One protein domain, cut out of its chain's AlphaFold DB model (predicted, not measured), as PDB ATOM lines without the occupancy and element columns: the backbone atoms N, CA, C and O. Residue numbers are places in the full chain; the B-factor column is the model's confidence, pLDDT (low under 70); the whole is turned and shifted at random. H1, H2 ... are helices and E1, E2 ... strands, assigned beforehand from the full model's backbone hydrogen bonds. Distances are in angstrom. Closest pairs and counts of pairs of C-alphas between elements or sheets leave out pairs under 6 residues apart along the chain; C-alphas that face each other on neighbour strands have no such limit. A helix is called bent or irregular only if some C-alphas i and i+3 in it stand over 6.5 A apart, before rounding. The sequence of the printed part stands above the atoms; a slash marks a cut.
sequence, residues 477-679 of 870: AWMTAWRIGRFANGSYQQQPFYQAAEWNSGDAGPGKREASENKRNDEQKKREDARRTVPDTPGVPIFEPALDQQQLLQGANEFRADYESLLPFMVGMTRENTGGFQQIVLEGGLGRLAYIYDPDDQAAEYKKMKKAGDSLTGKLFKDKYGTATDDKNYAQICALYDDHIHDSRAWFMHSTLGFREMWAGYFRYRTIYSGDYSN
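AT A GLANCE: This is residues 477 to 679 of the 870 residues of the protein "Putative alpha/beta hydrolase family protein DUF2235" of Enterobacter sp. BIGb0383 (UniProt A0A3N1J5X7). A loose body of crossed helices has a long arm at one end: H1 packs across H5 and H8, H9 packs on H8, and H10 packs on H5. The arm is the longest helix, H4, with residues 531 to 547 folding back from its far end toward H5. H6 and H7 lie at another edge of the body, and residues 672 to 678, with E1, stick out. The printed part has 203 residues, with ten named helices, H1 to H10, followed by one named strand, E1, and its class is mostly helix. It is loose, with a radius of gyration of the C-alphas of 20.5 A and spans of 63 by 44 by 38 A.

HOW THE PARTS SIT: H1, residues 477 to 488, and H5, residues 548 to 564, are the hubs, touching three helices each. They touch about perpendicular, at 76 degrees, closest at the C-alphas of Ala 488 and Arg 560, 4.3 A. H1 touches H8, residues 602 to 620, about perpendicular at 79 degrees, closest at the C-alphas of Ala 481 and Gly 613, 4.2 A. H8 is irregular, with C-alphas 615 and 618 7.0 A apart, and has a kink of 27 degrees near residue 614. H8 touches H9, residues 632 to 643, at a steep tilt of 56 degrees, opposite ways, closest at the C-alphas of Leu 620 and Tyr 634, 5.5 A. H1 and H9 only just touch, with 3 pairs of C-alphas within 8 A, closest at Trp 482 and Cys 638, 6.7 A. H2, residues 491 to 494, is near H5. H3, residues 496 to 500, only just touches H5, with 3 pairs within 8 A; the closest C-alphas are those of Tyr 498 and Gln 549, 6.3 A. H10, residues 648 to 652, touches H5, closest at the C-alphas of Gly 555 and Ala 650, 4.7 A. H4, residues 510 to 530, touches no helix. H6, residues 580 to 589, and H7, residues 591 to 596, meet only through their link. E1, residues 672 to 674, pairs with no named strand; its residues 673 to 674 pair with 677 to 678, antiparallel. Every O i to N i+4 pair is within hydrogen-bond range in H1, H3, H4, H5, H6, H9 and H10, against 1 of 2 in H7 and 12 of 15 in H8; H2 is too short for such a pair.

IN THESE COORDINATES: H1 begins at C-alpha 477 (-25.415, 29.482, -14.269). H4 is 30.2 A long, H8 26.3 A and H5 24.1 A. E1 ends at C-alpha 674 (-27.261, 45.756, -29.742).

THE WHOLE: The C-alphas farthest apart, of Thr 533 and Lys 622, are 64.9 A apart. The printed part has no cut. The links H4 to H5, H5 to H6, H8 to H9 and H10 to E1 are long. The mean pLDDT of the printed part is 79.4; residues 566 to 603 and 651 to 665 are under 70.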
ATOM      1  N   ALA A 477     -26.119  30.309 -15.252       97.88
ATOM      2  CA  ALA A 477     -25.415  29.482 -14.269       97.88
ATOM      3  C   ALA A 477     -26.379  28.798 -13.281       97.88
ATOM      4  O   ALA A 477     -26.198  27.618 -12.979       97.88
ATOM      5  N   TRP A 478     -27.426  29.497 -12.824       98.44
ATOM      6  CA  TRP A 478     -28.478  28.910 -11.982       98.44
ATOM      7  C   TRP A 478     -29.256  27.812 -12.716       98.44
ATOM      8  O   TRP A 478     -29.430  26.717 -12.178       98.44
ATOM      9  N   MET A 479     -29.645  28.059 -13.970       97.88
ATOM     10  CA  MET A 479     -30.301  27.055 -14.812       97.88
ATOM     11  C   MET A 479     -29.399  25.836 -15.066       97.88
ATOM     12  O   MET A 479     -29.846  24.695 -14.967       97.88
ATOM     13  N   THR A 480     -28.112  26.043 -15.358       97.81
ATOM     14  CA  THR A 480     -27.140  24.952 -15.521       97.81
ATOM     15  C   THR A 480     -26.995  24.153 -14.227       97.81
ATOM     16  O   THR A 480     -26.979  22.928 -14.284       97.81
ATOM     17  N   ALA A 481     -26.955  24.806 -13.062       98.00
ATOM     18  CA  ALA A 481     -26.919  24.127 -11.767       98.00
ATOM     19  C   ALA A 481     -28.158  23.254 -11.527       98.00
ATOM     20  O   ALA A 481     -28.021  22.106 -11.092       98.00
ATOM     21  N   TRP A 482     -29.349  23.764 -11.864       98.31
ATOM     22  CA  TRP A 482     -30.592  22.993 -11.840       98.31
ATOM     23  C   TRP A 482     -30.519  21.782 -12.780       98.31
ATOM     24  O   TRP A 482     -30.771  20.657 -12.345       98.31
ATOM     25  N   ARG A 483     -30.073  21.966 -14.032       97.75
ATOM     26  CA  ARG A 483     -29.900  20.870 -15.003       97.75
ATOM     27  C   ARG A 483     -28.858  19.839 -14.558       97.75
ATOM     28  O   ARG A 483     -29.047  18.656 -14.821       97.75
ATOM     29  N   ILE A 484     -27.795  20.222 -13.848       96.75
ATOM     30  CA  ILE A 484     -26.844  19.258 -13.265       96.75
ATOM     31  C   ILE A 484     -27.573  18.342 -12.270       96.75
ATOM     32  O   ILE A 484     -27.538  17.118 -12.411       96.75
ATOM     33  N   GLY A 485     -28.290  18.916 -11.299       96.06
ATOM     34  CA  GLY A 485     -28.993  18.129 -10.284       96.06
ATOM     35  C   GLY A 485     -30.193  17.343 -10.819       96.06
ATOM     36  O   GLY A 485     -30.423  16.211 -10.388       96.06
ATOM     37  N   ARG A 486     -30.943  17.901 -11.776       96.94
ATOM     38  CA  ARG A 486     -32.100  17.253 -12.404       96.94
ATOM     39  C   ARG A 486     -31.699  16.329 -13.537       96.94
ATOM     40  O   ARG A 486     -31.899  15.127 -13.407       96.94
ATOM     41  N   PHE A 487     -31.133  16.855 -14.617       95.75
ATOM     42  CA  PHE A 487     -30.864  16.115 -15.851       95.75
ATOM     43  C   PHE A 487     -29.626  15.225 -15.754       95.75
ATOM     44  O   PHE A 487     -29.750  14.006 -15.904       95.75
ATOM     45  N   ALA A 488     -28.449  15.792 -15.456       94.00
ATOM     46  CA  ALA A 488     -27.207  15.015 -15.441       94.00
ATOM     47  C   ALA A 488     -27.265  13.889 -14.397       94.00
ATOM     48  O   ALA A 488     -27.026  12.735 -14.738       94.00
ATOM     49  N   ASN A 489     -27.732  14.178 -13.182       94.19
ATOM     50  CA  ASN A 489     -27.878  13.159 -12.135       94.19
ATOM     51  C   ASN A 489     -29.116  12.252 -12.301       94.19
ATOM     52  O   ASN A 489     -29.272  11.285 -11.559       94.19
ATOM     53  N   GLY A 490     -30.013  12.550 -13.247       94.25
ATOM     54  CA  GLY A 490     -31.190  11.725 -13.548       94.25
ATOM     55  C   GLY A 490     -32.353  11.839 -12.557       94.25
ATOM     56  O   GLY A 490     -33.350  11.142 -12.721       94.25
ATOM     57  N   SER A 491     -32.275  12.733 -11.565       95.19
ATOM     58  CA  SER A 491     -33.323  12.889 -10.545       95.19
ATOM     59  C   SER A 491     -34.651  13.418 -11.098       95.19
ATOM     60  O   SER A 491     -35.690  13.230 -10.460       95.19
ATOM     61  N   TYR A 492     -34.639  14.035 -12.292       95.25
ATOM     62  CA  TYR A 492     -35.833  14.550 -12.973       95.25
ATOM     63  C   TYR A 492     -36.929  13.490 -13.154       95.25
ATOM     64  O   TYR A 492     -38.104  13.817 -13.055       95.25
ATOM     65  N   GLN A 493     -36.561  12.217 -13.349       94.69
ATOM     66  CA  GLN A 493     -37.512  11.128 -13.614       94.69
ATOM     67  C   GLN A 493     -38.478  10.866 -12.449       94.69
ATOM     68  O   GLN A 493     -39.564  10.328 -12.647       94.69
ATOM     69  N   GLN A 494     -38.078  11.235 -11.231       92.50
ATOM     70  CA  GLN A 494     -38.885  11.079 -10.021       92.50
ATOM     71  C   GLN A 494     -39.649  12.357  -9.655       92.50
ATOM     72  O   GLN A 494     -40.381  12.357  -8.669       92.50
ATOM     73  N   GLN A 495     -39.467  13.447 -10.407       95.12
ATOM     74  CA  GLN A 495     -40.098  14.723 -10.087       95.12
ATOM     75  C   GLN A 495     -41.529  14.796 -10.634       95.12
ATOM     76  O   GLN A 495     -41.784  14.283 -11.730       95.12
ATOM     77  N   PRO A 496     -42.444  15.488  -9.926       93.94
ATOM     78  CA  PRO A 496     -43.829  15.642 -10.359       93.94
ATOM     79  C   PRO A 496     -43.976  16.218 -11.770       93.94
ATOM     80  O   PRO A 496     -44.768  15.689 -12.543       93.94
ATOM     81  N   PHE A 497     -43.179  17.226 -12.150       94.56
ATOM     82  CA  PHE A 497     -43.287  17.840 -13.480       94.56
ATOM     83  C   PHE A 497     -43.027  16.833 -14.613       94.56
ATOM     84  O   PHE A 497     -43.747  16.798 -15.604       94.56
ATOM     85  N   TYR A 498     -42.040  15.946 -14.468       95.94
ATOM     86  CA  TYR A 498     -41.728  14.967 -15.512       95.94
ATOM     87  C   TYR A 498     -42.810  13.882 -15.633       95.94
ATOM     88  O   TYR A 498     -43.087  13.390 -16.729       95.94
ATOM     89  N   GLN A 499     -43.435  13.516 -14.512       94.88
ATOM     90  CA  GLN A 499     -44.586  12.611 -14.503       94.88
ATOM     91  C   GLN A 499     -45.805  13.289 -15.140       94.88
ATOM     92  O   GLN A 499     -46.460  12.700 -15.993       94.88
ATOM     93  N   ALA A 500     -46.062  14.555 -14.800       93.38
ATOM     94  CA  ALA A 500     -47.152  15.343 -15.366       93.38
ATOM     95  C   ALA A 500     -47.004  15.566 -16.882       93.38
ATOM     96  O   ALA A 500     -48.009  15.581 -17.588       93.38
ATOM     97  N   ALA A 501     -45.775  15.653 -17.406       92.56
ATOM     98  CA  ALA A 501     -45.509  15.774 -18.844       92.56
ATOM     99  C   ALA A 501     -46.052  14.592 -19.680       92.56
ATOM    100  O   ALA A 501     -46.227  14.719 -20.893       92.56
ATOM    101  N   GLU A 502     -46.355  13.442 -19.062       90.00
ATOM    102  CA  GLU A 502     -47.025  12.324 -19.741       90.00
ATOM    103  C   GLU A 502     -48.415  12.718 -20.265       90.00
ATOM    104  O   GLU A 502     -48.833  12.249 -21.325       90.00
ATOM    105  N   TRP A 503     -49.109  13.623 -19.565       86.44
ATOM    106  CA  TRP A 503     -50.436  14.098 -19.955       86.44
ATOM    107  C   TRP A 503     -50.441  14.730 -21.355       86.44
ATOM    108  O   TRP A 503     -51.351  14.468 -22.140       86.44
ATOM    109  N   ASN A 504     -49.368  15.448 -21.702       85.38
ATOM    110  CA  ASN A 504     -49.143  16.071 -23.008       85.38
ATOM    111  C   ASN A 504     -48.200  15.241 -23.907       85.38
ATOM    112  O   ASN A 504     -47.427  15.771 -24.702       85.38
ATOM    113  N   SER A 505     -48.251  13.907 -23.795       87.12
ATOM    114  CA  SER A 505     -47.437  12.972 -24.595       87.12
ATOM    115  C   SER A 505     -48.277  11.992 -25.432       87.12
ATOM    116  O   SER A 505     -47.891  10.840 -25.663       87.12
ATOM    117  N   GLY A 506     -49.454  12.431 -25.891       85.38
ATOM    118  CA  GLY A 506     -50.421  11.600 -26.622       85.38
ATOM    119  C   GLY A 506     -49.891  10.972 -27.921       85.38
ATOM    120  O   GLY A 506     -50.336   9.880 -28.290       85.38
ATOM    121  N   ASP A 507     -48.896  11.599 -28.559       86.12
ATOM    122  CA  ASP A 507     -48.339  11.205 -29.862       86.12
ATOM    123  C   ASP A 507     -47.014  10.426 -29.759       86.12
ATOM    124  O   ASP A 507     -46.296  10.238 -30.752       86.12
ATOM    125  N   ALA A 508     -46.662   9.944 -28.562       84.38
ATOM    126  CA  ALA A 508     -45.443   9.160 -28.342       84.38
ATOM    127  C   ALA A 508     -45.417   7.863 -29.176       84.38
ATOM    128  O   ALA A 508     -44.367   7.451 -29.671       84.38
ATOM    129  N   GLY A 509     -46.578   7.229 -29.376       85.56
ATOM    130  CA  GLY A 509     -46.713   6.035 -30.210       85.56
ATOM    131  C   GLY A 509     -46.844   6.380 -31.702       85.56
ATOM    132  O   GLY A 509     -47.701   7.198 -32.040       85.56
ATOM    133  N   PRO A 510     -46.100   5.723 -32.616       82.81
ATOM    134  CA  PRO A 510     -46.098   6.071 -34.043       82.81
ATOM    135  C   PRO A 510     -47.491   5.997 -34.686       82.81
ATOM    136  O   PRO A 510     -47.862   6.897 -35.427       82.81
ATOM    137  N   GLY A 511     -48.304   4.993 -34.333       87.81
ATOM    138  CA  GLY A 511     -49.672   4.876 -34.855       87.81
ATOM    139  C   GLY A 511     -50.640   5.945 -34.330       87.81
ATOM    140  O   GLY A 511     -51.547   6.347 -35.051       87.81
ATOM    141  N   LYS A 512     -50.449   6.441 -33.097       88.38
ATOM    142  CA  LYS A 512     -51.242   7.570 -32.578       88.38
ATOM    143  C   LYS A 512     -50.848   8.868 -33.273       88.38
ATOM    144  O   LYS A 512     -51.727   9.592 -33.718       88.38
ATOM    145  N   ARG A 513     -49.543   9.097 -33.438       87.62
ATOM    146  CA  ARG A 513     -49.003  10.259 -34.150       87.62
ATOM    147  C   ARG A 513     -49.522  10.349 -35.580       87.62
ATOM    148  O   ARG A 513     -50.016  11.394 -35.975       87.62
ATOM    149  N   GLU A 514     -49.454   9.246 -36.324       88.38
ATOM    150  CA  GLU A 514     -49.981   9.172 -37.690       88.38
ATOM    151  C   GLU A 514     -51.492   9.451 -37.724       88.38
ATOM    152  O   GLU A 514     -51.975  10.176 -38.591       88.38
ATOM    153  N   ALA A 515     -52.256   8.937 -36.753       90.56
ATOM    154  CA  ALA A 515     -53.684   9.228 -36.647       90.56
ATOM    155  C   ALA A 515     -53.970  10.715 -36.350       90.56
ATOM    156  O   ALA A 515     -54.874  11.287 -36.962       90.56
ATOM    157  N   SER A 516     -53.207  11.348 -35.453       89.94
ATOM    158  CA  SER A 516     -53.310  12.782 -35.142       89.94
ATOM    159  C   SER A 516     -52.954  13.653 -36.352       89.94
ATOM    160  O   SER A 516     -53.692  14.585 -36.681       89.94
ATOM    161  N   GLU A 517     -51.882  13.308 -37.069       90.31
ATOM    162  CA  GLU A 517     -51.467  13.991 -38.298       90.31
ATOM    163  C   GLU A 517     -52.530  13.861 -39.400       90.31
ATOM    164  O   GLU A 517     -52.922  14.857 -40.009       90.31
ATOM    165  N   ASN A 518     -53.073  12.656 -39.605       93.00
ATOM    166  CA  ASN A 518     -54.154  12.415 -40.563       93.00
ATOM    167  C   ASN A 518     -55.424  13.193 -40.203       93.00
ATOM    168  O   ASN A 518     -56.024  13.810 -41.081       93.00
ATOM    169  N   LYS A 519     -55.801  13.243 -38.917       93.62
ATOM    170  CA  LYS A 519     -56.941  14.046 -38.449       93.62
ATOM    171  C   LYS A 519     -56.753  15.525 -38.799       93.62
ATOM    172  O   LYS A 519     -57.665  16.139 -39.354       93.62
ATOM    173  N   ARG A 520     -55.572  16.087 -38.524       92.31
ATOM    174  CA  ARG A 520     -55.239  17.471 -38.887       92.31
ATOM    175  C   ARG A 520     -55.292  17.678 -40.402       92.31
ATOM    176  O   ARG A 520     -55.821  18.686 -40.863       92.31
ATOM    177  N   ASN A 521     -54.764  16.742 -41.190       93.56
ATOM    178  CA  ASN A 521     -54.768  16.830 -42.653       93.56
ATOM    179  C   ASN A 521     -56.189  16.765 -43.238       93.56
ATOM    180  O   ASN A 521     -56.506  17.512 -44.164       93.56
ATOM    181  N   ASP A 522     -57.074  15.952 -42.661       95.94
ATOM    182  CA  ASP A 522     -58.492  15.923 -43.024       95.94
ATOM    183  C   ASP A 522     -59.192  17.251 -42.699       95.94
ATOM    184  O   ASP A 522     -60.030  17.726 -43.469       95.94
ATOM    185  N   GLU A 523     -58.862  17.877 -41.568       94.06
ATOM    186  CA  GLU A 523     -59.362  19.208 -41.212       94.06
ATOM    187  C   GLU A 523     -58.850  20.288 -42.169       94.06
ATOM    188  O   GLU A 523     -59.643  21.108 -42.637       94.06
ATOM    189  N   GLN A 524     -57.567  20.247 -42.534       94.31
ATOM    190  CA  GLN A 524     -56.985  21.133 -43.541       94.31
ATOM    191  C   GLN A 524     -57.705  20.993 -44.890       94.31
ATOM    192  O   GLN A 524     -58.140  21.991 -45.463       94.31
ATOM    193  N   LYS A 525     -57.937  19.761 -45.357       94.69
ATOM    194  CA  LYS A 525     -58.673  19.501 -46.601       94.69
ATOM    195  C   LYS A 525     -60.094  20.069 -46.567       94.69
ATOM    196  O   LYS A 525     -60.560  20.634 -47.552       94.69
ATOM    197  N   LYS A 526     -60.781  19.986 -45.420       95.50
ATOM    198  CA  LYS A 526     -62.099  20.624 -45.243       95.50
ATOM    199  C   LYS A 526     -62.018  22.148 -45.365       95.50
ATOM    200  O   LYS A 526     -62.929  22.743 -45.938       95.50
ATOM    201  N   ARG A 527     -60.959  22.788 -44.847       93.38
ATOM    202  CA  ARG A 527     -60.736  24.237 -45.021       93.38
ATOM    203  C   ARG A 527     -60.492  24.585 -46.485       93.38
ATOM    204  O   ARG A 527     -61.101  25.525 -46.981       93.38
ATOM    205  N   GLU A 528     -59.687  23.797 -47.189       93.88
ATOM    206  CA  GLU A 528     -59.424  23.969 -48.623       93.88
ATOM    207  C   GLU A 528     -60.690  23.814 -49.475       93.88
ATOM    208  O   GLU A 528     -60.955  24.645 -50.343       93.88
ATOM    209  N   ASP A 529     -61.522  22.807 -49.199       94.12
ATOM    210  CA  ASP A 529     -62.806  22.637 -49.884       94.12
ATOM    211  C   ASP A 529     -63.767  23.803 -49.587       94.12
ATOM    212  O   ASP A 529     -64.456  24.283 -50.494       94.12
ATOM    213  N   ALA A 530     -63.774  24.322 -48.352       93.56
ATOM    214  CA  ALA A 530     -64.567  25.492 -47.969       93.56
ATOM    215  C   ALA A 530     -64.128  26.786 -48.682       93.56
ATOM    216  O   ALA A 530     -64.959  27.670 -48.896       93.56
ATOM    217  N   ARG A 531     -62.875  26.894 -49.149       93.62
ATOM    218  CA  ARG A 531     -62.410  28.058 -49.935       93.62
ATOM    219  C   ARG A 531     -63.133  28.227 -51.266       93.62
ATOM    220  O   ARG A 531     -63.155  29.325 -51.814       93.62
ATOM    221  N   ARG A 532     -63.784  27.177 -51.777       92.44
ATOM    222  CA  ARG A 532     -64.616  27.274 -52.988       92.44
ATOM    223  C   ARG A 532     -65.839  28.170 -52.791       92.44
ATOM    224  O   ARG A 532     -66.338  28.720 -53.766       92.44
ATOM    225  N   THR A 533     -66.331  28.293 -51.558       93.44
ATOM    226  CA  THR A 533     -67.491  29.130 -51.211       93.44
ATOM    227  C   THR A 533     -67.096  30.363 -50.407       93.44
ATOM    228  O   THR A 533     -67.687  31.421 -50.601       93.44
ATOM    229  N   VAL A 534     -66.090  30.248 -49.537       91.81
ATOM    230  CA  VAL A 534     -65.564  31.339 -48.707       91.81
ATOM    231  C   VAL A 534     -64.043  31.421 -48.913       91.81
ATOM    232  O   VAL A 534     -63.299  30.792 -48.156       91.81
ATOM    233  N   PRO A 535     -63.562  32.159 -49.938       88.06
ATOM    234  CA  PRO A 535     -62.158  32.141 -50.374       88.06
ATOM    235  C   PRO A 535     -61.125  32.417 -49.279       88.06
ATOM    236  O   PRO A 535     -60.077  31.778 -49.257       88.06
ATOM    237  N   ASP A 536     -61.443  33.301 -48.334       88.94
ATOM    238  CA  ASP A 536     -60.546  33.701 -47.243       88.94
ATOM    239  C   ASP A 536     -60.640  32.783 -46.006       88.94
ATOM    240  O   ASP A 536     -60.268  33.172 -44.901       88.94
ATOM    241  N   THR A 537     -61.139  31.548 -46.158       91.94
ATOM    242  CA  THR A 537     -61.169  30.571 -45.056       91.94
ATOM    243  C   THR A 537     -59.738  30.214 -44.619       91.94
ATOM    244  O   THR A 537     -58.993  29.633 -45.425       91.94
ATOM    245  N   PRO A 538     -59.346  30.494 -43.357       93.50
ATOM    246  CA  PRO A 538     -58.008  30.184 -42.871       93.50
ATOM    247  C   PRO A 538     -57.806  28.673 -42.722       93.50
ATOM    248  O   PRO A 538     -58.736  27.927 -42.392       93.50
ATOM    249  N   GLY A 539     -56.579  28.234 -42.982       92.00
ATOM    250  CA  GLY A 539     -56.112  26.874 -42.743       92.00
ATOM    251  C   GLY A 539     -56.011  26.558 -41.256       92.00
ATOM    252  O   GLY A 539     -56.184  27.427 -40.399       92.00
ATOM    253  N   VAL A 540     -55.723  25.299 -40.945       92.12
ATOM    254  CA  VAL A 540     -55.546  24.852 -39.557       92.12
ATOM    255  C   VAL A 540     -54.076  24.921 -39.133       92.12
ATOM    256  O   VAL A 540     -53.195  24.769 -39.995       92.12
ATOM    257  N   PRO A 541     -53.795  25.099 -37.825       90.06
ATOM    258  CA  PRO A 541     -52.444  25.020 -37.281       90.06
ATOM    259  C   PRO A 541     -51.672  23.808 -37.800       90.06
ATOM    260  O   PRO A 541     -52.249  22.761 -38.125       90.06
ATOM    261  N   ILE A 542     -50.358  23.959 -37.939       84.62
ATOM    262  CA  ILE A 542     -49.506  22.833 -38.319       84.62
ATOM    263  C   ILE A 542     -49.549  21.752 -37.240       84.62
ATOM    264  O   ILE A 542     -49.734  22.041 -36.061       84.62
ATOM    265  N   PHE A 543     -49.394  20.498 -37.654       84.56
ATOM    266  CA  PHE A 543     -49.361  19.393 -36.707       84.56
ATOM    267  C   PHE A 543     -48.053  19.417 -35.912       84.56
ATOM    268  O   PHE A 543     -46.988  19.159 -36.470       84.56
ATOM    269  N   GLU A 544     -48.145  19.705 -34.619       81.75
ATOM    270  CA  GLU A 544     -47.045  19.582 -33.666       81.75
ATOM    271  C   GLU A 544     -47.318  18.376 -32.762       81.75
ATOM    272  O   GLU A 544     -48.344  18.347 -32.083       81.75
ATOM    273  N   PRO A 545     -46.453  17.347 -32.776       82.56
ATOM    274  CA  PRO A 545     -46.723  16.132 -32.027       82.56
ATOM    275  C   PRO A 545     -46.552  16.373 -30.521       82.56
ATOM    276  O   PRO A 545     -45.504  16.850 -30.077       82.56
ATOM    277  N   ALA A 546     -47.544  15.955 -29.734       86.88
ATOM    278  CA  ALA A 546     -47.515  16.005 -28.275       86.88
ATOM    279  C   ALA A 546     -46.537  14.946 -27.728       86.88
ATOM    280  O   ALA A 546     -46.853  13.748 -27.702       86.88
ATOM    281  N   LEU A 547     -45.323  15.376 -27.355       88.25
ATOM    282  CA  LEU A 547     -44.174  14.518 -27.015       88.25
ATOM    283  C   LEU A 547     -43.411  14.982 -25.769       88.25
ATOM    284  O   LEU A 547     -42.243  14.626 -25.606       88.25
ATOM    285  N   ASP A 548     -44.037  15.767 -24.905       90.75
ATOM    286  CA  ASP A 548     -43.372  16.516 -23.837       90.75
ATOM    287  C   ASP A 548     -42.442  15.663 -22.966       90.75
ATOM    288  O   ASP A 548     -41.279  16.014 -22.748       90.75
ATOM    289  N   GLN A 549     -42.902  14.495 -22.513       92.31
ATOM    290  CA  GLN A 549     -42.095  13.608 -21.674       92.31
ATOM    291  C   GLN A 549     -40.884  13.048 -22.440       92.31
ATOM    292  O   GLN A 549     -39.768  13.007 -21.913       92.31
ATOM    293  N   GLN A 550     -41.071  12.658 -23.706       89.06
ATOM    294  CA  GLN A 550     -39.989  12.172 -24.566       89.06
ATOM    295  C   GLN A 550     -38.987  13.292 -24.888       89.06
ATOM    296  O   GLN A 550     -37.776  13.056 -24.882       89.06
ATOM    297  N   GLN A 551     -39.475  14.502 -25.162       87.69
ATOM    298  CA  GLN A 551     -38.663  15.691 -25.405       87.69
ATOM    299  C   GLN A 551     -37.807  16.022 -24.180       87.69
ATOM    300  O   GLN A 551     -36.593  16.177 -24.308       87.69
ATOM    301  N   LEU A 552     -38.389  16.043 -22.978       91.75
ATOM    302  CA  LEU A 552     -37.647  16.272 -21.734       91.75
ATOM    303  C   LEU A 552     -36.599  15.183 -21.472       91.75
ATOM    304  O   LEU A 552     -35.458  15.507 -21.149       91.75
ATOM    305  N   LEU A 553     -36.946  13.905 -21.662       91.12
ATOM    306  CA  LEU A 553     -36.014  12.774 -21.539       91.12
ATOM    307  C   LEU A 553     -34.805  12.943 -22.465       91.12
ATOM    308  O   LEU A 553     -33.655  12.817 -22.041       91.12
ATOM    309  N   GLN A 554     -35.056  13.240 -23.738       86.56
ATOM    310  CA  GLN A 554     -33.991  13.432 -24.714       86.56
ATOM    311  C   GLN A 554     -33.162  14.686 -24.412       86.56
ATOM    312  O   GLN A 554     -31.939  14.637 -24.521       86.56
ATOM    313  N   GLY A 555     -33.793  15.767 -23.947       88.56
ATOM    314  CA  GLY A 555     -33.109  16.993 -23.545       88.56
ATOM    315  C   GLY A 555     -32.201  16.752 -22.344       88.56
ATOM    316  O   GLY A 555     -31.052  17.188 -22.338       88.56
ATOM    317  N   ALA A 556     -32.671  15.976 -21.371       91.75
ATOM    318  CA  ALA A 556     -31.880  15.576 -20.221       91.75
ATOM    319  C   ALA A 556     -30.686  14.694 -20.611       91.75
ATOM    320  O   ALA A 556     -29.586  14.878 -20.084       91.75
ATOM    321  N   ASN A 557     -30.878  13.767 -21.554       87.88
ATOM    322  CA  ASN A 557     -29.802  12.925 -22.075       87.88
ATOM    323  C   ASN A 557     -28.755  13.746 -22.845       87.88
ATOM    324  O   ASN A 557     -27.561  13.530 -22.647       87.88
ATOM    325  N   GLU A 558     -29.179  14.715 -23.665       84.56
ATOM    326  CA  GLU A 558     -28.263  15.644 -24.340       84.56
ATOM    327  C   GLU A 558     -27.466  16.476 -23.331       84.56
ATOM    328  O   GLU A 558     -26.243  16.556 -23.432       84.56
ATOM    329  N   PHE A 559     -28.136  17.049 -22.326       90.69
ATOM    330  CA  PHE A 559     -27.459  17.815 -21.282       90.69
ATOM    331  C   PHE A 559     -26.422  16.968 -20.539       90.69
ATOM    332  O   PHE A 559     -25.298  17.424 -20.328       90.69
ATOM    333  N   ARG A 560     -26.780  15.733 -20.157       89.75
ATOM    334  CA  ARG A 560     -25.869  14.804 -19.474       89.75
ATOM    335  C   ARG A 560     -24.633  14.520 -20.326       89.75
ATOM    336  O   ARG A 560     -23.523  14.659 -19.823       89.75
ATOM    337  N   ALA A 561     -24.824  14.180 -21.601       82.56
ATOM    338  CA  ALA A 561     -23.724  13.894 -22.517       82.56
ATOM    339  C   ALA A 561     -22.783  15.101 -22.683       82.56
ATOM    340  O   ALA A 561     -21.562  14.953 -22.613       82.56
ATOM    341  N   ASP A 562     -23.339  16.308 -22.837       83.62
ATOM    342  CA  ASP A 562     -22.552  17.540 -22.939       83.62
ATOM    343  C   ASP A 562     -21.785  17.829 -21.628       83.62
ATOM    344  O   ASP A 562     -20.597  18.172 -21.646       83.62
ATOM    345  N   TYR A 563     -22.430  17.651 -20.473       87.62
ATOM    346  CA  TYR A 563     -21.833  17.891 -19.156       87.62
ATOM    347  C   TYR A 563     -20.703  16.901 -18.821       87.62
ATOM    348  O   TYR A 563     -19.652  17.311 -18.318       87.62
ATOM    349  N   GLU A 564     -20.879  15.617 -19.136       84.25
ATOM    350  CA  GLU A 564     -19.893  14.553 -18.890       84.25
ATOM    351  C   GLU A 564     -18.739  14.549 -19.904       84.25
ATOM    352  O   GLU A 564     -17.710  13.914 -19.663       84.25
ATOM    353  N   SER A 565     -18.866  15.291 -21.010       74.62
ATOM    354  CA  SER A 565     -17.817  15.383 -22.025       74.62
ATOM    355  C   SER A 565     -16.479  15.846 -21.434       74.62
ATOM    356  O   SER A 565     -16.361  16.904 -20.809       74.62
ATOM    357  N   LEU A 566     -15.432  15.050 -21.672       61.91
ATOM    358  CA  LEU A 566     -14.049  15.369 -21.296       61.91
ATOM    359  C   LEU A 566     -13.378  16.324 -22.290       61.91
ATOM    360  O   LEU A 566     -12.341  16.915 -21.986       61.91
ATOM    361  N   LEU A 567     -13.956  16.470 -23.481       60.50
ATOM    362  CA  LEU A 567     -13.402  17.248 -24.577       60.50
ATOM    363  C   LEU A 567     -14.399  18.361 -24.925       60.50
ATOM    364  O   LEU A 567     -15.389  18.089 -25.603       60.50
ATOM    365  N   PRO A 568     -14.148  19.619 -24.503       57.94
ATOM    366  CA  PRO A 568     -15.042  20.752 -24.764       57.94
ATOM    367  C   PRO A 568     -15.419  20.920 -26.239       57.94
ATOM    368  O   PRO A 568     -16.511  21.377 -26.546       57.94
ATOM    369  N   PHE A 569     -14.539  20.509 -27.155       54.12
ATOM    370  CA  PHE A 569     -14.806  20.556 -28.590       54.12
ATOM    371  C   PHE A 569     -15.825  19.520 -29.078       54.12
ATOM    372  O   PHE A 569     -16.402  19.716 -30.136       54.12
ATOM    373  N   MET A 570     -16.049  18.430 -28.333       50.56
ATOM    374  CA  MET A 570     -16.997  17.354 -28.671       50.56
ATOM    375  C   MET A 570     -18.439  17.628 -28.233       50.56
ATOM    376  O   MET A 570     -19.336  16.873 -28.608       50.56
ATOM    377  N   VAL A 571     -18.671  18.702 -27.475       58.16
ATOM    378  CA  VAL A 571     -19.997  19.123 -27.005       58.16
ATOM    379  C   VAL A 571     -20.898  19.403 -28.209       58.16
ATOM    380  O   VAL A 571     -20.541  20.170 -29.101       58.16
ATOM    381  N   GLY A 572     -22.055  18.740 -28.266       55.59
ATOM    382  CA  GLY A 572     -22.971  18.805 -29.407       55.59
ATOM    383  C   GLY A 572     -22.552  18.065 -30.691       55.59
ATOM    384  O   GLY A 572     -23.304  18.138 -31.661       55.59
ATOM    385  N   MET A 573     -21.418  17.339 -30.722       50.06
ATOM    386  CA  MET A 573     -20.949  16.586 -31.909       50.06
ATOM    387  C   MET A 573     -21.316  15.090 -31.916       50.06
ATOM    388  O   MET A 573     -21.195  14.436 -32.949       50.06
ATOM    389  N   THR A 574     -21.743  14.521 -30.786       46.78
ATOM    390  CA  THR A 574     -22.127  13.103 -30.666       46.78
ATOM    391  C   THR A 574     -23.624  12.997 -30.384       46.78
ATOM    392  O   THR A 574     -24.035  13.007 -29.225       46.78
ATOM    393  N   ARG A 575     -24.460  12.951 -31.428       56.97
ATOM    394  CA  ARG A 575     -25.924  12.887 -31.286       56.97
ATOM    395  C   ARG A 575     -26.533  11.773 -32.130       56.97
ATOM    396  O   ARG A 575     -26.098  11.524 -33.246       56.97
ATOM    397  N   GLU A 576     -27.552  11.104 -31.587       43.44
ATOM    398  CA  GLU A 576     -28.381  10.167 -32.354       43.44
ATOM    399  C   GLU A 576     -29.187  10.941 -33.408       43.44
ATOM    400  O   GLU A 576     -29.920  11.876 -33.082       43.44
ATOM    401  N   ASN A 577     -29.020  10.591 -34.681       42.88
ATOM    402  CA  ASN A 577     -29.581  11.354 -35.790       42.88
ATOM    403  C   ASN A 577     -30.990  10.898 -36.156       42.88
ATOM    404  O   ASN A 577     -31.208   9.734 -36.483       42.88
ATOM    405  N   THR A 578     -31.930  11.843 -36.167       41.72
ATOM    406  CA  THR A 578     -33.298  11.639 -36.664       41.72
ATOM    407  C   THR A 578     -33.462  12.044 -38.137       41.72
ATOM    408  O   THR A 578     -34.410  11.598 -38.773       41.72
ATOM    409  N   GLY A 579     -32.537  12.824 -38.721       39.69
ATOM    410  CA  GLY A 579     -32.641  13.384 -40.084       39.69
ATOM    411  C   GLY A 579     -32.046  12.554 -41.235       39.69
ATOM    412  O   GLY A 579     -31.717  13.103 -42.287       39.69
ATOM    413  N   GLY A 580     -31.894  11.237 -41.075       38.66
ATOM    414  CA  GLY A 580     -31.473  10.337 -42.160       38.66
ATOM    415  C   GLY A 580     -30.032  10.532 -42.678       38.66
ATOM    416  O   GLY A 580     -29.190  11.183 -42.060       38.66
ATOM    417  N   PHE A 581     -29.722   9.921 -43.833       27.91
ATOM    418  CA  PHE A 581     -28.354   9.789 -44.377       27.91
ATOM    419  C   PHE A 581     -27.688  11.133 -44.743       27.91
ATOM    420  O   PHE A 581     -26.467  11.251 -44.668       27.91
ATOM    421  N   GLN A 582     -28.466  12.165 -45.095       31.38
ATOM    422  CA  GLN A 582     -27.934  13.490 -45.447       31.38
ATOM    423  C   GLN A 582     -27.352  14.238 -44.235       31.38
ATOM    424  O   GLN A 582     -26.292  14.851 -44.354       31.38
ATOM    425  N   GLN A 583     -27.978  14.123 -43.058       37.03
ATOM    426  CA  GLN A 583     -27.467  14.717 -41.818       37.03
ATOM    427  C   GLN A 583     -26.214  13.980 -41.310       37.03
ATOM    428  O   GLN A 583     -25.255  14.615 -40.881       37.03
ATOM    429  N   ILE A 584     -26.169  12.651 -41.459       34.03
ATOM    430  CA  ILE A 584     -25.017  11.816 -41.073       34.03
ATOM    431  C   ILE A 584     -23.752  12.183 -41.874       34.03
ATOM    432  O   ILE A 584     -22.661  12.258 -41.306       34.03
ATOM    433  N   VAL A 585     -23.884  12.446 -43.181       31.09
ATOM    434  CA  VAL A 585     -22.755  12.845 -44.045       31.09
ATOM    435  C   VAL A 585     -22.271  14.270 -43.726       31.09
ATOM    436  O   VAL A 585     -21.060  14.507 -43.699       31.09
ATOM    437  N   LEU A 586     -23.182  15.204 -43.419       35.19
ATOM    438  CA  LEU A 586     -22.828  16.566 -42.994       35.19
ATOM    439  C   LEU A 586     -22.142  16.589 -41.616       35.19
ATOM    440  O   LEU A 586     -21.089  17.203 -41.462       35.19
ATOM    441  N   GLU A 587     -22.686  15.904 -40.613       35.06
ATOM    442  CA  GLU A 587     -22.127  15.914 -39.255       35.06
ATOM    443  C   GLU A 587     -20.798  15.149 -39.157       35.06
ATOM    444  O   GLU A 587     -19.867  15.621 -38.501       35.06
ATOM    445  N   GLY A 588     -20.664  14.018 -39.863       31.88
ATOM    446  CA  GLY A 588     -19.450  13.198 -39.842       31.88
ATOM    447  C   GLY A 588     -18.249  13.821 -40.567       31.88
ATOM    448  O   GLY A 588     -17.109  13.632 -40.132       31.88
ATOM    449  N   GLY A 589     -18.485  14.570 -41.653       31.81
ATOM    450  CA  GLY A 589     -17.434  15.171 -42.491       31.81
ATOM    451  C   GLY A 589     -17.224  16.678 -42.290       31.81
ATOM    452  O   GLY A 589     -16.084  17.126 -42.169       31.81
ATOM    453  N   LEU A 590     -18.305  17.468 -42.225       33.22
ATOM    454  CA  LEU A 590     -18.261  18.936 -42.119       33.22
ATOM    455  C   LEU A 590     -18.299  19.439 -40.670       33.22
ATOM    456  O   LEU A 590     -17.797  20.531 -40.413       33.22
ATOM    457  N   GLY A 591     -18.798  18.656 -39.706       33.31
ATOM    458  CA  GLY A 591     -18.799  19.037 -38.284       33.31
ATOM    459  C   GLY A 591     -17.397  19.315 -37.724       33.31
ATOM    460  O   GLY A 591     -17.199  20.263 -36.968       33.31
ATOM    461  N   ARG A 592     -16.385  18.567 -38.188       34.00
ATOM    462  CA  ARG A 592     -14.972  18.812 -37.840       34.00
ATOM    463  C   ARG A 592     -14.389  20.063 -38.507       34.00
ATOM    464  O   ARG A 592     -13.473  20.659 -37.950       34.00
ATOM    465  N   LEU A 593     -14.901  20.458 -39.676       31.53
ATOM    466  CA  LEU A 593     -14.494  21.675 -40.388       31.53
ATOM    467  C   LEU A 593     -15.155  22.918 -39.779       31.53
ATOM    468  O   LEU A 593     -14.458  23.895 -39.544       31.53
ATOM    469  N   ALA A 594     -16.448  22.872 -39.445       34.34
ATOM    470  CA  ALA A 594     -17.166  23.978 -38.801       34.34
ATOM    471  C   ALA A 594     -16.545  24.376 -37.448       34.34
ATOM    472  O   ALA A 594     -16.436  25.562 -37.157       34.34
ATOM    473  N   TYR A 595     -16.049  23.405 -36.671       36.34
ATOM    474  CA  TYR A 595     -15.317  23.654 -35.421       36.34
ATOM    475  C   TYR A 595     -13.991  24.416 -35.622       36.34
ATOM    476  O   TYR A 595     -13.596  25.207 -34.773       36.34
ATOM    477  N   ILE A 596     -13.302  24.216 -36.754       35.94
ATOM    478  CA  ILE A 596     -12.064  24.948 -37.090       35.94
ATOM    479  C   ILE A 596     -12.361  26.420 -37.431       35.94
ATOM    480  O   ILE A 596     -11.476  27.263 -37.313       35.94
ATOM    481  N   TYR A 597     -13.601  26.732 -37.819       37.66
ATOM    482  CA  TYR A 597     -14.048  28.065 -38.229       37.66
ATOM    483  C   TYR A 597     -15.041  28.704 -37.246       37.66
ATOM    484  O   TYR A 597     -15.681  29.693 -37.600       37.66
ATOM    485  N   ASP A 598     -15.186  28.152 -36.036       45.12
ATOM    486  CA  ASP A 598     -16.124  28.645 -35.028       45.12
ATOM    487  C   ASP A 598     -15.693  30.022 -34.489       45.12
ATOM    488  O   ASP A 598     -14.661  30.122 -33.822       45.12
ATOM    489  N   PRO A 599     -16.462  31.092 -34.748       45.59
ATOM    490  CA  PRO A 599     -16.079  32.444 -34.354       45.59
ATOM    491  C   PRO A 599     -16.313  32.740 -32.858       45.59
ATOM    492  O   PRO A 599     -15.882  33.788 -32.379       45.59
ATOM    493  N   ASP A 600     -16.960  31.833 -32.114       51.59
ATOM    494  CA  ASP A 600     -17.508  32.109 -30.776       51.59
ATOM    495  C   ASP A 600     -16.702  31.575 -29.590       51.59
ATOM    496  O   ASP A 600     -17.122  31.762 -28.450       51.59
ATOM    497  N   ASP A 601     -15.582  30.892 -29.828       65.38
ATOM    498  CA  ASP A 601     -14.841  30.165 -28.787       65.38
ATOM    499  C   ASP A 601     -15.776  29.298 -27.911       65.38
ATOM    500  O   ASP A 601     -15.853  29.428 -26.684       65.38
ATOM    501  N   GLN A 602     -16.512  28.378 -28.551       67.56
ATOM    502  CA  GLN A 602     -17.427  27.440 -27.877       67.56
ATOM    503  C   GLN A 602     -16.787  26.714 -26.682       67.56
ATOM    504  O   GLN A 602     -17.458  26.399 -25.697       67.56
ATOM    505  N   ALA A 603     -15.479  26.449 -26.747       67.75
ATOM    506  CA  ALA A 603     -14.752  25.788 -25.674       67.75
ATOM    507  C   ALA A 603     -14.633  26.669 -24.418       67.75
ATOM    508  O   ALA A 603     -14.677  26.140 -23.301       67.75
ATOM    509  N   ALA A 604     -14.478  27.987 -24.574       75.50
ATOM    510  CA  ALA A 604     -14.479  28.925 -23.458       75.50
ATOM    511  C   ALA A 604     -15.872  29.075 -22.834       75.50
ATOM    512  O   ALA A 604     -15.978  28.985 -21.606       75.50
ATOM    513  N   GLU A 605     -16.932  29.228 -23.643       82.62
ATOM    514  CA  GLU A 605     -18.316  29.275 -23.138       82.62
ATOM    515  C   GLU A 605     -18.650  28.008 -22.340       82.62
ATOM    516  O   GLU A 605     -19.086  28.102 -21.191       82.62
ATOM    517  N   TYR A 606     -18.331  26.829 -22.885       83.62
ATOM    518  CA  TYR A 606     -18.529  25.551 -22.203       83.62
ATOM    519  C   TYR A 606     -17.853  25.507 -20.832       83.62
ATOM    520  O   TYR A 606     -18.499  25.233 -19.816       83.62
ATOM    521  N   LYS A 607     -16.545  25.802 -20.781       85.25
ATOM    522  CA  LYS A 607     -15.769  25.771 -19.531       85.25
ATOM    523  C   LYS A 607     -16.333  26.748 -18.503       85.25
ATOM    524  O   LYS A 607     -16.388  26.416 -17.319       85.25
ATOM    525  N   LYS A 608     -16.744  27.939 -18.948       89.50
ATOM    526  CA  LYS A 608     -17.313  28.981 -18.091       89.50
ATOM    527  C   LYS A 608     -18.661  28.551 -17.516       89.50
ATOM    528  O   LYS A 608     -18.819  28.578 -16.298       89.50
ATOM    529  N   MET A 609     -19.585  28.095 -18.360       92.69
ATOM    530  CA  MET A 609     -20.914  27.639 -17.944       92.69
ATOM    531  C   MET A 609     -20.841  26.431 -17.016       92.69
ATOM    532  O   MET A 609     -21.488  26.434 -15.974       92.69
ATOM    533  N   LYS A 610     -20.011  25.431 -17.346       92.56
ATOM    534  CA  LYS A 610     -19.812  24.245 -16.505       92.56
ATOM    535  C   LYS A 610     -19.308  24.623 -15.118       92.56
ATOM    536  O   LYS A 610     -19.960  24.316 -14.128       92.56
ATOM    537  N   LYS A 611     -18.215  25.390 -15.051       95.25
ATOM    538  CA  LYS A 611     -17.648  25.857 -13.779       95.25
ATOM    539  C   LYS A 611     -18.655  26.674 -12.960       95.25
ATOM    540  O   LYS A 611     -18.713  26.523 -11.742       95.25
ATOM    541  N   ALA A 612     -19.412  27.560 -13.609       95.75
ATOM    542  CA  ALA A 612     -20.402  28.393 -12.935       95.75
ATOM    543  C   ALA A 612     -21.579  27.557 -12.400       95.75
ATOM    544  O   ALA A 612     -21.948  27.717 -11.237       95.75
ATOM    545  N   GLY A 613     -22.101  26.624 -13.201       96.56
ATOM    546  CA  GLY A 613     -23.142  25.681 -12.792       96.56
ATOM    547  C   GLY A 613     -22.716  24.817 -11.604       96.56
ATOM    548  O   GLY A 613     -23.406  24.810 -10.587       96.56
ATOM    549  N   ASP A 614     -21.536  24.191 -11.682       96.50
ATOM    550  CA  ASP A 614     -20.973  23.356 -10.606       96.50
ATOM    551  C   ASP A 614     -20.884  24.115  -9.275       96.50
ATOM    552  O   ASP A 614     -21.177  23.577  -8.207       96.50
ATOM    553  N   SER A 615     -20.512  25.399  -9.335       97.38
ATOM    554  CA  SER A 615     -20.377  26.243  -8.142       97.38
ATOM    555  C   SER A 615     -21.707  26.553  -7.443       97.38
ATOM    556  O   SER A 615     -21.712  26.908  -6.263       97.38
ATOM    557  N   LEU A 616     -22.833  26.416  -8.151       97.19
ATOM    558  CA  LEU A 616     -24.175  26.705  -7.646       97.19
ATOM    559  C   LEU A 616     -24.985  25.438  -7.343       97.19
ATOM    560  O   LEU A 616     -25.964  25.527  -6.604       97.19
ATOM    561  N   THR A 617     -24.582  24.259  -7.831       96.12
ATOM    562  CA  THR A 617     -25.314  22.999  -7.604       96.12
ATOM    563  C   THR A 617     -25.547  22.724  -6.118       96.12
ATOM    564  O   THR A 617     -26.668  22.403  -5.732       96.12
ATOM    565  N   GLY A 618     -24.532  22.939  -5.271       95.69
ATOM    566  CA  GLY A 618     -24.640  22.749  -3.819       95.69
ATOM    567  C   GLY A 618     -25.575  23.736  -3.106       95.69
ATOM    568  O   GLY A 618     -25.907  23.521  -1.944       95.69
ATOM    569  N   LYS A 619     -26.010  24.812  -3.777       96.62
ATOM    570  CA  LYS A 619     -27.046  25.710  -3.248       96.62
ATOM    571  C   LYS A 619     -28.444  25.152  -3.468       96.62
ATOM    572  O   LYS A 619     -29.280  25.319  -2.593       96.62
ATOM    573  N   LEU A 620     -28.691  24.512  -4.614       97.31
ATOM    574  CA  LEU A 620     -30.008  23.981  -4.990       97.31
ATOM    575  C   LEU A 620     -30.246  22.564  -4.452       97.31
ATOM    576  O   LEU A 620     -31.371  22.232  -4.082       97.31
ATOM    577  N   PHE A 621     -29.195  21.747  -4.369       97.44
ATOM    578  CA  PHE A 621     -29.284  20.339  -3.987       97.44
ATOM    579  C   PHE A 621     -28.318  20.012  -2.853       97.44
ATOM    580  O   PHE A 621     -27.154  20.412  -2.885       97.44
ATOM    581  N   LYS A 622     -28.783  19.233  -1.872       95.25
ATOM    582  CA  LYS A 622     -27.942  18.769  -0.753       95.25
ATOM    583  C   LYS A 622     -27.196  17.470  -1.041       95.25
ATOM    584  O   LYS A 622     -26.262  17.121  -0.322       95.25
ATOM    585  N   ASP A 623     -27.598  16.747  -2.082       92.62
ATOM    586  CA  ASP A 623     -26.975  15.494  -2.486       92.62
ATOM    587  C   ASP A 623     -27.021  15.280  -4.007       92.62
ATOM    588  O   ASP A 623     -27.687  15.987  -4.764       92.62
ATOM    589  N   LYS A 624     -26.294  14.254  -4.458       85.75
ATOM    590  CA  LYS A 624     -26.252  13.828  -5.862       85.75
ATOM    591  C   LYS A 624     -27.530  13.131  -6.339       85.75
ATOM    592  O   LYS A 624     -27.664  12.896  -7.532       85.75
ATOM    593  N   TYR A 625     -28.437  12.769  -5.430       87.38
ATOM    594  CA  TYR A 625     -29.723  12.159  -5.774       87.38
ATOM    595  C   TYR A 625     -30.742  13.213  -6.223       87.38
ATOM    596  O   TYR A 625     -31.841  12.862  -6.643       87.38
ATOM    597  N   GLY A 626     -30.369  14.499  -6.181       87.88
ATOM    598  CA  GLY A 626     -31.232  15.607  -6.558       87.88
ATOM    599  C   GLY A 626     -32.223  15.975  -5.461       87.88
ATOM    600  O   GLY A 626     -33.245  16.597  -5.750       87.88
ATOM    601  N   THR A 627     -31.952  15.616  -4.203       93.00
ATOM    602  CA  THR A 627     -32.768  16.112  -3.098       93.00
ATOM    603  C   THR A 627     -32.534  17.610  -2.946       93.00
ATOM    604  O   THR A 627     -31.386  18.061  -2.857       93.00
ATOM    605  N   ALA A 628     -33.622  18.382  -2.912       94.44
ATOM    606  CA  ALA A 628     -33.551  19.823  -2.716       94.44
ATOM    607  C   ALA A 628     -32.827  20.163  -1.403       94.44
ATOM    608  O   ALA A 628     -32.860  19.411  -0.422       94.44
ATOM    609  N   THR A 629     -32.149  21.303  -1.420       96.38
ATOM    610  CA  THR A 629     -31.529  21.930  -0.251       96.38
ATOM    611  C   THR A 629     -32.523  22.164   0.894       96.38
ATOM    612  O   THR A 629     -33.725  22.307   0.673       96.38
ATOM    613  N   ASP A 630     -32.014  22.237   2.126       96.00
ATOM    614  CA  ASP A 630     -32.824  22.568   3.308       96.00
ATOM    615  C   ASP A 630     -33.032  24.096   3.462       96.00
ATOM    616  O   ASP A 630     -33.854  24.538   4.268       96.00
ATOM    617  N   ASP A 631     -32.315  24.917   2.677       97.12
ATOM    618  CA  ASP A 631     -32.565  26.359   2.570       97.12
ATOM    619  C   ASP A 631     -33.887  26.613   1.832       97.12
ATOM    620  O   ASP A 631     -34.035  26.309   0.648       97.12
ATOM    621  N   LYS A 632     -34.857  27.206   2.532       96.12
ATOM    622  CA  LYS A 632     -36.207  27.422   1.994       96.12
ATOM    623  C   LYS A 632     -36.219  28.267   0.719       96.12
ATOM    624  O   LYS A 632     -37.010  27.974  -0.173       96.12
ATOM    625  N   ASN A 633     -35.365  29.283   0.610       95.88
ATOM    626  CA  ASN A 633     -35.351  30.168  -0.553       95.88
ATOM    627  C   ASN A 633     -34.771  29.439  -1.765       95.88
ATOM    628  O   ASN A 633     -35.368  29.447  -2.841       95.88
ATOM    629  N   TYR A 634     -33.647  28.741  -1.591       97.44
ATOM    630  CA  TYR A 634     -33.059  27.966  -2.685       97.44
ATOM    631  C   TYR A 634     -33.910  26.753  -3.082       97.44
ATOM    632  O   TYR A 634     -33.955  26.414  -4.265       97.44
ATOM    633  N   ALA A 635     -34.650  26.150  -2.148       97.56
ATOM    634  CA  ALA A 635     -35.634  25.119  -2.461       97.56
ATOM    635  C   ALA A 635     -36.776  25.667  -3.335       97.56
ATOM    636  O   ALA A 635     -37.159  25.018  -4.307       97.56
ATOM    637  N   GLN A 636     -37.273  26.880  -3.057       98.00
ATOM    638  CA  GLN A 636     -38.282  27.532  -3.904       98.00
ATOM    639  C   GLN A 636     -37.732  27.934  -5.275       98.00
ATOM    640  O   GLN A 636     -38.449  27.825  -6.265       98.00
ATOM    641  N   ILE A 637     -36.458  28.327  -5.369       98.06
ATOM    642  CA  ILE A 637     -35.796  28.561  -6.663       98.06
ATOM    643  C   ILE A 637     -35.708  27.257  -7.463       98.06
ATOM    644  O   ILE A 637     -36.035  27.246  -8.645       98.06
ATOM    645  N   CYS A 638     -35.321  26.142  -6.833       97.81
ATOM    646  CA  CYS A 638     -35.338  24.834  -7.491       97.81
ATOM    647  C   CYS A 638     -36.750  24.476  -7.977       97.81
ATOM    648  O   CYS A 638     -36.915  24.034  -9.111       97.81
ATOM    649  N   ALA A 639     -37.766  24.730  -7.151       97.94
ATOM    650  CA  ALA A 639     -39.155  24.466  -7.496       97.94
ATOM    651  C   ALA A 639     -39.696  25.401  -8.598       97.94
ATOM    652  O   ALA A 639     -40.545  24.991  -9.382       97.94
ATOM    653  N   LEU A 640     -39.173  26.630  -8.721       98.50
ATOM    654  CA  LEU A 640     -39.458  27.511  -9.858       98.50
ATOM    655  C   LEU A 640     -39.016  26.869 -11.180       98.50
ATOM    656  O   LEU A 640     -39.780  26.837 -12.144       98.50
ATOM    657  N   TYR A 641     -37.796  26.328 -11.215       98.25
ATOM    658  CA  TYR A 641     -37.283  25.609 -12.382       98.25
ATOM    659  C   TYR A 641     -38.034  24.286 -12.637       98.25
ATOM    660  O   TYR A 641     -38.289  23.925 -13.788       98.25
ATOM    661  N   ASP A 642     -38.421  23.570 -11.577       97.75
ATOM    662  CA  ASP A 642     -39.172  22.317 -11.692       97.75
ATOM    663  C   ASP A 642     -40.594  22.534 -12.229       97.75
ATOM    664  O   ASP A 642     -41.003  21.795 -13.117       97.75
ATOM    665  N   ASP A 643     -41.323  23.550 -11.767       97.06
ATOM    666  CA  ASP A 643     -42.773  23.621 -11.995       97.06
ATOM    667  C   ASP A 643     -43.211  24.742 -12.951       97.06
ATOM    668  O   ASP A 643     -44.355  24.730 -13.400       97.06
ATOM    669  N   HIS A 644     -42.350  25.720 -13.263       97.88
ATOM    670  CA  HIS A 644     -42.770  26.913 -14.019       97.88
ATOM    671  C   HIS A 644     -41.910  27.242 -15.236       97.88
ATOM    672  O   HIS A 644     -42.438  27.782 -16.201       97.88
ATOM    673  N   ILE A 645     -40.605  26.955 -15.205       97.75
ATOM    674  CA  ILE A 645     -39.720  27.280 -16.331       97.75
ATOM    675  C   ILE A 645     -39.683  26.116 -17.323       97.75
ATOM    676  O   ILE A 645     -39.319  24.990 -16.968       97.75
ATOM    677  N   HIS A 646     -40.026  26.413 -18.574       96.56
ATOM    678  CA  HIS A 646     -39.966  25.456 -19.672       96.56
ATOM    679  C   HIS A 646     -38.532  25.279 -20.190       96.56
ATOM    680  O   HIS A 646     -37.650  26.122 -20.010       96.56
ATOM    681  N   ASP A 647     -38.298  24.171 -20.887       94.00
ATOM    682  CA  ASP A 647     -37.085  23.919 -21.651       94.00
ATOM    683  C   ASP A 647     -37.391  23.984 -23.154       94.00
ATOM    684  O   ASP A 647     -37.759  23.001 -23.807       94.00
ATOM    685  N   SER A 648     -37.229  25.180 -23.724       88.25
ATOM    686  CA  SER A 648     -37.483  25.428 -25.146       88.25
ATOM    687  C   SER A 648     -36.549  24.644 -26.077       88.25
ATOM    688  O   SER A 648     -36.896  24.390 -27.235       88.25
ATOM    689  N   ARG A 649     -35.377  24.212 -25.587       82.62
ATOM    690  CA  ARG A 649     -34.446  23.371 -26.347       82.62
ATOM    691  C   ARG A 649     -34.965  21.940 -26.445       82.62
ATOM    692  O   ARG A 649     -34.858  21.345 -27.517       82.62
ATOM    693  N   ALA A 650     -35.552  21.414 -25.369       76.19
ATOM    694  CA  ALA A 650     -36.180  20.098 -25.384       76.19
ATOM    695  C   ALA A 650     -37.322  20.016 -26.410       76.19
ATOM    696  O   ALA A 650     -37.380  19.078 -27.206       76.19
ATOM    697  N   TRP A 651     -38.162  21.050 -26.460       66.12
ATOM    698  CA  TRP A 651     -39.253  21.159 -27.430       66.12
ATOM    699  C   TRP A 651     -38.759  21.149 -28.887       66.12
ATOM    700  O   TRP A 651     -39.270  20.423 -29.743       66.12
ATOM    701  N   PHE A 652     -37.683  21.889 -29.174       60.53
ATOM    702  CA  PHE A 652     -37.185  22.063 -30.541       60.53
ATOM    703  C   PHE A 652     -36.695  20.759 -31.199       60.53
ATOM    704  O   PHE A 652     -36.688  20.668 -32.427       60.53
ATOM    705  N   MET A 653     -36.332  19.732 -30.417       51.56
ATOM    706  CA  MET A 653     -35.799  18.459 -30.933       51.56
ATOM    707  C   MET A 653     -36.770  17.670 -31.823       51.56
ATOM    708  O   MET A 653     -36.307  16.859 -32.626       51.56
ATOM    709  N   HIS A 654     -38.081  17.892 -31.680       48.31
ATOM    710  CA  HIS A 654     -39.136  17.212 -32.451       48.31
ATOM    711  C   HIS A 654     -40.082  18.182 -33.160       48.31
ATOM    712  O   HIS A 654     -41.107  17.757 -33.688       48.31
ATOM    713  N   SER A 655     -39.752  19.475 -33.169       52.75
ATOM    714  CA  SER A 655     -40.586  20.484 -33.819       52.75
ATOM    715  C   SER A 655     -40.724  20.211 -35.323       52.75
ATOM    716  O   SER A 655     -39.835  19.645 -35.967       52.75
ATOM    717  N   THR A 656     -41.822  20.695 -35.905       44.03
ATOM    718  CA  THR A 656     -42.138  20.718 -37.353       44.03
ATOM    719  C   THR A 656     -41.040  21.324 -38.228       44.03
ATOM    720  O   THR A 656     -41.030  21.172 -39.453       44.03
ATOM    721  N   LEU A 657     -40.048  21.966 -37.609       44.50
ATOM    722  CA  LEU A 657     -38.839  22.423 -38.267       44.50
ATOM    723  C   LEU A 657     -37.988  21.256 -38.802       44.50
ATOM    724  O   LEU A 657     -37.223  21.480 -39.742       44.50
ATOM    725  N   GLY A 658     -38.192  20.025 -38.317       38.97
ATOM    726  CA  GLY A 658     -37.734  18.778 -38.943       38.97
ATOM    727  C   GLY A 658     -36.232  18.502 -38.834       38.97
ATOM    728  O   GLY A 658     -35.749  17.534 -39.416       38.97
ATOM    729  N   PHE A 659     -35.492  19.332 -38.096       44.38
ATOM    730  CA  PHE A 659     -34.048  19.205 -37.916       44.38
ATOM    731  C   PHE A 659     -33.662  19.514 -36.468       44.38
ATOM    732  O   PHE A 659     -34.105  20.514 -35.902       44.38
ATOM    733  N   ARG A 660     -32.771  18.702 -35.886       53.56
ATOM    734  CA  ARG A 660     -32.007  19.122 -34.700       53.56
ATOM    735  C   ARG A 660     -31.141  20.327 -35.092       53.56
ATOM    736  O   ARG A 660     -30.522  20.298 -36.154       53.56
ATOM    737  N   GLU A 661     -31.082  21.380 -34.266       52.06
ATOM    738  CA  GLU A 661     -30.175  22.511 -34.526       52.06
ATOM    739  C   GLU A 661     -28.728  21.992 -34.614       52.06
ATOM    740  O   GLU A 661     -28.158  21.544 -33.611       52.06
ATOM    741  N   MET A 662     -28.138  22.054 -35.811       46.69
ATOM    742  CA  MET A 662     -26.760  21.622 -36.044       46.69
ATOM    743  C   MET A 662     -25.818  22.386 -35.111       46.69
ATOM    744  O   MET A 662     -25.888  23.612 -35.009       46.69
ATOM    745  N   TRP A 663     -24.952  21.652 -34.408       49.50
ATOM    746  CA  TRP A 663     -23.931  22.177 -33.492       49.50
ATOM    747  C   TRP A 663     -24.440  22.892 -32.226       49.50
ATOM    748  O   TRP A 663     -23.647  23.128 -31.322       49.50
ATOM    749  N   ALA A 664     -25.733  23.202 -32.080       59.56
ATOM    750  CA  ALA A 664     -26.266  23.830 -30.864       59.56
ATOM    751  C   ALA A 664     -26.059  22.937 -29.629       59.56
ATOM    752  O   ALA A 664     -25.922  21.737 -29.790       59.56
ATOM    753  N   GLY A 665     -26.074  23.450 -28.399       69.56
ATOM    754  CA  GLY A 665     -25.935  22.646 -27.171       69.56
ATOM    755  C   GLY A 665     -26.395  23.428 -25.947       69.56
ATOM    756  O   GLY A 665     -26.601  24.634 -26.053       69.56
ATOM    757  N   TYR A 666     -26.547  22.761 -24.800       85.69
ATOM    758  CA  TYR A 666     -26.962  23.444 -23.561       85.69
ATOM    759  C   TYR A 666     -25.874  24.352 -22.961       85.69
ATOM    760  O   TYR A 666     -26.144  25.194 -22.107       85.69
ATOM    761  N   PHE A 667     -24.627  24.168 -23.391       86.44
ATOM    762  CA  PHE A 667     -23.460  24.907 -22.915       86.44
ATOM    763  C   PHE A 667     -23.057  26.013 -23.894       86.44
ATOM    764  O   PHE A 667     -21.907  26.097 -24.322       86.44
ATOM    765  N   ARG A 668     -24.035  26.838 -24.274       83.38
ATOM    766  CA  ARG A 668     -23.826  28.067 -25.040       83.38
ATOM    767  C   ARG A 668     -24.657  29.190 -24.439       83.38
ATOM    768  O   ARG A 668     -25.814  28.979 -24.080       83.38
ATOM    769  N   TYR A 669     -24.092  30.389 -24.383       85.44
ATOM    770  CA  TYR A 669     -24.876  31.571 -24.038       85.44
ATOM    771  C   TYR A 669     -25.760  31.993 -25.211       85.44
ATOM    772  O   TYR A 669     -25.467  31.693 -26.372       85.44
ATOM    773  N   ARG A 670     -26.835  32.724 -24.923       88.25
ATOM    774  CA  ARG A 670     -27.661  33.345 -25.959       88.25
ATOM    775  C   ARG A 670     -26.849  34.390 -26.723       88.25
ATOM    776  O   ARG A 670     -26.076  35.144 -26.129       88.25
ATOM    777  N   THR A 671     -27.027  34.453 -28.037       84.88
ATOM    778  CA  THR A 671     -26.545  35.594 -28.827       84.88
ATOM    779  C   THR A 671     -27.435  36.800 -28.544       84.88
ATOM    780  O   THR A 671     -28.658  36.671 -28.559       84.88
ATOM    781  N   ILE A 672     -26.824  37.952 -28.287       87.69
ATOM    782  CA  ILE A 672     -27.491  39.215 -27.973       87.69
ATOM    783  C   ILE A 672     -26.929  40.289 -28.899       87.69
ATOM    784  O   ILE A 672     -25.734  40.588 -28.847       87.69
ATOM    785  N   TYR A 673     -27.793  40.880 -29.715       86.62
ATOM    786  CA  TYR A 673     -27.477  42.006 -30.583       86.62
ATOM    787  C   TYR A 673     -27.817  43.336 -29.905       86.62
ATOM    788  O   TYR A 673     -28.815  43.456 -29.200       86.62
ATOM    789  N   SER A 674     -26.987  44.358 -30.109       86.81
ATOM    790  CA  SER A 674     -27.261  45.756 -29.742       86.81
ATOM    791  C   SER A 674     -26.923  46.641 -30.939       86.81
ATOM    792  O   SER A 674     -25.787  47.078 -31.110       86.81
ATOM    793  N   GLY A 675     -27.898  46.848 -31.824       78.50
ATOM    794  CA  GLY A 675     -27.637  47.440 -33.137       78.50
ATOM    795  C   GLY A 675     -26.764  46.523 -34.001       78.50
ATOM    796  O   GLY A 675     -27.140  45.389 -34.278       78.50
ATOM    797  N   ASP A 676     -25.605  47.015 -34.439       71.69
ATOM    798  CA  ASP A 676     -24.624  46.245 -35.217       71.69
ATOM    799  C   ASP A 676     -23.636  45.437 -34.350       71.69
ATOM    800  O   ASP A 676     -22.900  44.606 -34.887       71.69
ATOM    801  N   TYR A 677     -23.636  45.651 -33.030       79.56
ATOM    802  CA  TYR A 677     -22.823  44.918 -32.062       79.56
ATOM    803  C   TYR A 677     -23.470  43.581 -31.664       79.56
ATOM    804  O   TYR A 677     -24.692  43.485 -31.565       79.56
ATOM    805  N   SER A 678     -22.642  42.571 -31.372       80.00
ATOM    806  CA  SER A 678     -23.044  41.282 -30.790       80.00
ATOM    807  C   SER A 678     -22.172  40.951 -29.578       80.00
ATOM    808  O   SER A 678     -20.965  41.202 -29.600       80.00
ATOM    809  N   ASN A 679     -22.766  40.353 -28.538       77.12
ATOM    810  CA  ASN A 679     -22.043  39.880 -27.349       77.12
ATOM    811  C   ASN A 679     -21.061  38.734 -27.640       77.12
ATOM    812  O   ASN A 679     -20.177  38.450 -26.834       77.12
TER     813      ASN A 679